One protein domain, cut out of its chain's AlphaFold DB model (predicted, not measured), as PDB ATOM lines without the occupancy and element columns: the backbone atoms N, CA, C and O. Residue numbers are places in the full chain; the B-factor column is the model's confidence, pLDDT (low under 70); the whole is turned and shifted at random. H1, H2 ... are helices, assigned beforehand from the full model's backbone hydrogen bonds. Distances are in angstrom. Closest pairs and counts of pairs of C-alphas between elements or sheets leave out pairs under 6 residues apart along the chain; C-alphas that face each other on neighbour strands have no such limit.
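What this domain is: This is residues 133 to 180 of the 306 residues of the protein "Hypothetical protein" of Florenciella parvula (UniProt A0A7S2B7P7). Two helices, H1 and H3, cross each other as a close pair, and the short helix H2 reaches away from H1 about perpendicular to it, beginning near the later part of H1. The link after H2 returns to H3 across a space, and residues 159 to 165, of which 159 to 161 belong to H2, stick out. The printed part has 48 residues with three named helices, in the order H1, H2, H3, and no named strand; the class is all helix. The whole is compact, with a radius of gyration of the C-alphas of 10.0 A, and spans 26 by 21 by 18 A.

How they stand to each other: H1, residues 133 to 146, touches H2, residues 152 to 161, with its residues 140 to 144 alone. The closest C-alphas of the two are those of Val 144 and Leu 152, 6.8 A apart, and their lines are about perpendicular at 81 degrees. H1 also touches H3, residues 169 to 180, with the closest C-alphas, those of Glu 142 and Ala 175, 4.7 A apart. H1 and H3 run opposite ways at a steep tilt of 49 degrees. H2 and H3 are apart. Every O i to N i+4 pair is within hydrogen-bond range in H1 and H3, and 4 of 6 are in H2.

Where its parts are: H1 begins at C-alpha 133, (175.555, 199.081, 99.334), and is 20.5 A long from first to last C-alpha. H2 is 14.8 A long and ends at C-alpha 161, (167.062, 190.686, 118.314). H3 is 16.4 A long and ends at C-alpha 180, (178.190, 210.205, 104.225).

The domain as a whole: The two C-alphas farthest apart are those of Ala 161 and Gln 180, at 26.5 A. The printed part has no cut. The link from H1 to H2 is tight, and that from H2 to H3 is short. The mean pLDDT of the printed part is 77.8, and residues 148 to 166 are under 70.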
ATOM      1  N   SER A 133     175.137 200.133  98.406       91.75
ATOM      2  CA  SER A 133     175.555 199.081  99.334       91.75
ATOM      3  C   SER A 133     176.874 199.437 100.026       91.75
ATOM      4  O   SER A 133     177.040 199.121 101.206       91.75
ATOM      5  N   LYS A 134     177.766 200.177  99.347       91.56
ATOM      6  CA  LYS A 134     178.992 200.732  99.941       91.56
ATOM      7  C   LYS A 134     178.682 201.649 101.111       91.56
ATOM      8  O   LYS A 134     179.286 201.479 102.160       91.56
ATOM      9  N   PHE A 135     177.695 202.536 100.974       90.56
ATOM     10  CA  PHE A 135     177.280 203.421 102.067       90.56
ATOM     11  C   PHE A 135     176.919 202.633 103.334       90.56
ATOM     12  O   PHE A 135     177.386 202.952 104.424       90.56
ATOM     13  N   ARG A 136     176.133 201.554 103.196       90.00
ATOM     14  CA  ARG A 136     175.756 200.702 104.336       90.00
ATOM     15  C   ARG A 136     176.963 199.996 104.953       90.00
ATOM     16  O   ARG A 136     177.039 199.902 106.175       90.00
ATOM     17  N   ARG A 137     177.896 199.505 104.129       92.88
ATOM     18  CA  ARG A 137     179.153 198.904 104.610       92.88
ATOM     19  C   ARG A 137     180.002 199.925 105.364       92.88
ATOM     20  O   ARG A 137     180.463 199.619 106.456       92.88
ATOM     21  N   ASP A 138     180.150 201.128 104.818       92.88
ATOM     22  CA  ASP A 138     180.920 202.209 105.432       92.88
ATOM     23  C   ASP A 138     180.298 202.652 106.761       92.88
ATOM     24  O   ASP A 138     181.024 202.799 107.737       92.88
ATOM     25  N   ALA A 139     178.969 202.785 106.838       91.75
ATOM     26  CA  ALA A 139     178.274 203.136 108.081       91.75
ATOM     27  C   ALA A 139     178.459 202.064 109.162       91.75
ATOM     28  O   ALA A 139     178.742 202.389 110.310       91.75
ATOM     29  N   ARG A 140     178.372 200.779 108.798       89.81
ATOM     30  CA  ARG A 140     178.674 199.678 109.727       89.81
ATOM     31  C   ARG A 140     180.133 199.709 110.183       89.81
ATOM     32  O   ARG A 140     180.397 199.530 111.364       89.81
ATOM     33  N   ALA A 141     181.066 199.949 109.264       90.50
ATOM     34  CA  ALA A 141     182.486 200.026 109.586       90.50
ATOM     35  C   ALA A 141     182.802 201.197 110.529       90.50
ATOM     36  O   ALA A 141     183.600 201.030 111.443       90.50
ATOM     37  N   GLU A 142     182.172 202.360 110.344       91.25
ATOM     38  CA  GLU A 142     182.307 203.481 111.284       91.25
ATOM     39  C   GLU A 142     181.692 203.162 112.651       91.25
ATOM     40  O   GLU A 142     182.297 203.467 113.672       91.25
ATOM     41  N   LEU A 143     180.550 202.471 112.695       90.06
ATOM     42  CA  LEU A 143     179.920 202.087 113.960       90.06
ATOM     43  C   LEU A 143     180.787 201.115 114.780       90.06
ATOM     44  O   LEU A 143     180.902 201.276 115.993       90.06
ATOM     45  N   VAL A 144     181.439 200.153 114.116       87.88
ATOM     46  CA  VAL A 144     182.409 199.238 114.750       87.88
ATOM     47  C   VAL A 144     183.615 199.994 115.312       87.88
ATOM     48  O   VAL A 144     184.111 199.649 116.375       87.88
ATOM     49  N   LYS A 145     184.092 201.052 114.641       87.00
ATOM     50  CA  LYS A 145     185.214 201.852 115.164       87.00
ATOM     51  C   LYS A 145     184.868 202.595 116.452       87.00
ATOM     52  O   LYS A 145     185.744 202.759 117.292       87.00
ATOM     53  N   LEU A 146     183.625 203.062 116.582       84.19
ATOM     54  CA  LEU A 146     183.160 203.787 117.772       84.19
ATOM     55  C   LEU A 146     182.999 202.861 118.978       84.19
ATOM     56  O   LEU A 146     183.227 203.274 120.110       84.19
ATOM     57  N   ASN A 147     182.635 201.606 118.728       79.38
ATOM     58  CA  ASN A 147     182.381 200.614 119.758       79.38
ATOM     59  C   ASN A 147     183.399 199.482 119.644       79.38
ATOM     60  O   ASN A 147     183.147 198.479 118.985       79.38
ATOM     61  N   ALA A 148     184.539 199.635 120.323       67.25
ATOM     62  CA  ALA A 148     185.633 198.659 120.305       67.25
ATOM     63  C   ALA A 148     185.221 197.237 120.750       67.25
ATOM     64  O   ALA A 148     185.927 196.275 120.455       67.25
ATOM     65  N   GLU A 149     184.092 197.105 121.453       64.25
ATOM     66  CA  GLU A 149     183.523 195.829 121.902       64.25
ATOM     67  C   GLU A 149     182.576 195.183 120.873       64.25
ATOM     68  O   GLU A 149     182.320 193.982 120.959       64.25
ATOM     69  N   LEU A 150     182.081 195.942 119.885       63.22
ATOM     70  CA  LEU A 150     181.195 195.434 118.839       63.22
ATOM     71  C   LEU A 150     182.008 194.899 117.658       63.22
ATOM     72  O   LEU A 150     182.819 195.607 117.064       63.22
ATOM     73  N   ASP A 151     181.718 193.669 117.239       68.88
ATOM     74  CA  ASP A 151     182.157 193.155 115.941       68.88
ATOM     75  C   ASP A 151     181.030 193.228 114.885       68.88
ATOM     76  O   ASP A 151     179.849 193.435 115.187       68.88
ATOM     77  N   LEU A 152     181.385 193.064 113.604       66.75
ATOM     78  CA  LEU A 152     180.420 193.125 112.495       66.75
ATOM     79  C   LEU A 152     179.319 192.054 112.583       66.75
ATOM     80  O   LEU A 152     178.212 192.296 112.102       66.75
ATOM     81  N   SER A 153     179.608 190.892 113.173       65.62
ATOM     82  CA  SER A 153     178.641 189.801 113.325       65.62
ATOM     83  C   SER A 153     177.612 190.104 114.418       65.62
ATOM     84  O   SER A 153     176.429 189.803 114.258       65.62
ATOM     85  N   GLN A 154     178.023 190.809 115.474       62.69
ATOM     86  CA  GLN A 154     177.145 191.267 116.548       62.69
ATOM     87  C   GLN A 154     176.164 192.347 116.070       62.69
ATOM     88  O   GLN A 154     174.995 192.322 116.449       62.69
ATOM     89  N   LEU A 155     176.578 193.243 115.165       64.38
ATOM     90  CA  LEU A 155     175.677 194.244 114.569       64.38
ATOM     91  C   LEU A 155     174.551 193.628 113.722       64.38
ATOM     92  O   LEU A 155     173.446 194.174 113.661       64.38
ATOM     93  N   GLU A 156     174.811 192.506 113.047       64.44
ATOM     94  CA  GLU A 156     173.774 191.799 112.285       64.44
ATOM     95  C   GLU A 156     172.771 191.094 113.205       64.44
ATOM     96  O   GLU A 156     171.577 191.078 112.900       64.44
ATOM     97  N   LEU A 157     173.227 190.610 114.362       58.22
ATOM     98  CA  LEU A 157     172.384 190.001 115.392       58.22
ATOM     99  C   LEU A 157     171.546 191.039 116.161       58.22
ATOM    100  O   LEU A 157     170.360 190.803 116.385       58.22
ATOM    101  N   LEU A 158     172.101 192.211 116.490       58.09
ATOM    102  CA  LEU A 158     171.383 193.297 117.181       58.09
ATOM    103  C   LEU A 158     170.202 193.840 116.358       58.09
ATOM    104  O   LEU A 158     169.134 194.111 116.906       58.09
ATOM    105  N   ASN A 159     170.346 193.915 115.029       55.47
ATOM    106  CA  ASN A 159     169.243 194.267 114.123       55.47
ATOM    107  C   ASN A 159     168.107 193.226 114.100       55.47
ATOM    108  O   ASN A 159     166.989 193.562 113.713       55.47
ATOM    109  N   LEU A 160     168.382 191.971 114.472       50.75
ATOM    110  CA  LEU A 160     167.405 190.876 114.488       50.75
ATOM    111  C   LEU A 160     166.762 190.677 115.867       50.75
ATOM    112  O   LEU A 160     165.613 190.248 115.939       50.75
ATOM    113  N   ALA A 161     167.489 190.974 116.946       51.31
ATOM    114  CA  ALA A 161     167.062 190.686 118.314       51.31
ATOM    115  C   ALA A 161     166.210 191.795 118.960       51.31
ATOM    116  O   ALA A 161     165.563 191.544 119.970       51.31
ATOM    117  N   GLY A 162     166.186 193.015 118.407       50.44
ATOM    118  CA  GLY A 162     165.439 194.133 119.005       50.44
ATOM    119  C   GLY A 162     166.016 194.634 120.339       50.44
ATOM    120  O   GLY A 162     165.427 195.509 120.971       50.44
ATOM    121  N   GLU A 163     167.177 194.124 120.750       49.69
ATOM    122  CA  GLU A 163     167.916 194.538 121.944       49.69
ATOM    123  C   GLU A 163     168.756 195.784 121.618       49.69
ATOM    124  O   GLU A 163     169.975 195.754 121.483       49.69
ATOM    125  N   ALA A 164     168.062 196.903 121.410       51.38
ATOM    126  CA  ALA A 164     168.629 198.181 120.978       51.38
ATOM    127  C   ALA A 164     169.321 198.989 122.100       51.38
ATOM    128  O   ALA A 164     169.662 200.147 121.882       51.38
ATOM    129  N   GLU A 165     169.531 198.425 123.296       55.06
ATOM    130  CA  GLU A 165     170.101 199.177 124.428       55.06
ATOM    131  C   GLU A 165     171.611 199.445 124.297       55.06
ATOM    132  O   GLU A 165     172.105 200.395 124.899       55.06
ATOM    133  N   ALA A 166     172.342 198.677 123.478       60.16
ATOM    134  CA  ALA A 166     173.795 198.827 123.330       60.16
ATOM    135  C   ALA A 166     174.232 199.909 122.321       60.16
ATOM    136  O   ALA A 166     175.371 200.362 122.377       60.16
ATOM    137  N   ILE A 167     173.364 200.331 121.392       70.06
ATOM    138  CA  ILE A 167     173.718 201.312 120.354       70.06
ATOM    139  C   ILE A 167     173.020 202.636 120.658       70.06
ATOM    140  O   ILE A 167     171.817 202.793 120.437       70.06
ATOM    141  N   VAL A 168     173.783 203.621 121.131       82.44
ATOM    142  CA  VAL A 168     173.245 204.952 121.421       82.44
ATOM    143  C   VAL A 168     172.959 205.685 120.106       82.44
ATOM    144  O   VAL A 168     173.737 205.622 119.155       82.44
ATOM    145  N   ALA A 169     171.852 206.434 120.041       88.00
ATOM    146  CA  ALA A 169     171.449 207.185 118.843       88.00
ATOM    147  C   ALA A 169     172.557 208.106 118.291       88.00
ATOM    148  O   ALA A 169     172.662 208.301 117.079       88.00
ATOM    149  N   ASN A 170     173.405 208.640 119.174       91.00
ATOM    150  CA  ASN A 170     174.566 209.438 118.801       91.00
ATOM    151  C   ASN A 170     175.566 208.655 117.934       91.00
ATOM    152  O   ASN A 170     175.996 209.166 116.905       91.00
ATOM    153  N   ASP A 171     175.887 207.412 118.295       90.56
ATOM    154  CA  ASP A 171     176.882 206.600 117.584       90.56
ATOM    155  C   ASP A 171     176.412 206.269 116.170       90.56
ATOM    156  O   ASP A 171     177.186 206.329 115.215       90.56
ATOM    157  N   VAL A 172     175.109 206.009 116.013       90.88
ATOM    158  CA  VAL A 172     174.484 205.826 114.697       90.88
ATOM    159  C   VAL A 172     174.649 207.081 113.847       90.88
ATOM    160  O   VAL A 172     175.016 206.984 112.676       90.88
ATOM    161  N   MET A 173     174.407 208.262 114.420       92.81
ATOM    162  CA  MET A 173     174.532 209.532 113.704       92.81
ATOM    163  C   MET A 173     175.986 209.870 113.352       92.81
ATOM    164  O   MET A 173     176.246 210.331 112.236       92.81
ATOM    165  N   VAL A 174     176.940 209.601 114.249       94.19
ATOM    166  CA  VAL A 174     178.380 209.766 113.995       94.19
ATOM    167  C   VAL A 174     178.815 208.833 112.863       94.19
ATOM    168  O   VAL A 174     179.397 209.296 111.881       94.19
ATOM    169  N   ALA A 175     178.449 207.551 112.939       93.88
ATOM    170  CA  ALA A 175     178.776 206.557 111.923       93.88
ATOM    171  C   ALA A 175     178.143 206.873 110.559       93.88
ATOM    172  O   ALA A 175     178.802 206.785 109.519       93.88
ATOM    173  N   TYR A 176     176.878 207.306 110.553       94.19
ATOM    174  CA  TYR A 176     176.190 207.779 109.354       94.19
ATOM    175  C   TYR A 176     176.914 208.978 108.732       94.19
ATOM    176  O   TYR A 176     177.121 209.011 107.520       94.19
ATOM    177  N   SER A 177     177.340 209.943 109.550       94.56
ATOM    178  CA  SER A 177     178.047 211.143 109.087       94.56
ATOM    179  C   SER A 177     179.404 210.804 108.463       94.56
ATOM    180  O   SER A 177     179.744 211.332 107.401       94.56
ATOM    181  N   GLY A 178     180.154 209.875 109.065       94.69
ATOM    182  CA  GLY A 178     181.412 209.380 108.504       94.69
ATOM    183  C   GLY A 178     181.218 208.635 107.185       94.69
ATOM    184  O   GLY A 178     181.943 208.879 106.216       94.69
ATOM    185  N   ALA A 179     180.191 207.789 107.092       94.88
ATOM    186  CA  ALA A 179     179.827 207.124 105.844       94.88
ATOM    187  C   ALA A 179     179.371 208.113 104.761       94.88
ATOM    188  O   ALA A 179     179.739 207.963 103.595       94.88
ATOM    189  N   GLN A 180     178.620 209.152 105.140       95.00
ATOM    190  CA  GLN A 180     178.190 210.205 104.225       95.00
ATOM    191  C   GLN A 180     179.389 210.943 103.643       95.00
ATOM    192  O   GLN A 180     179.450 211.076 102.423       95.00
TER     193      GLN A 180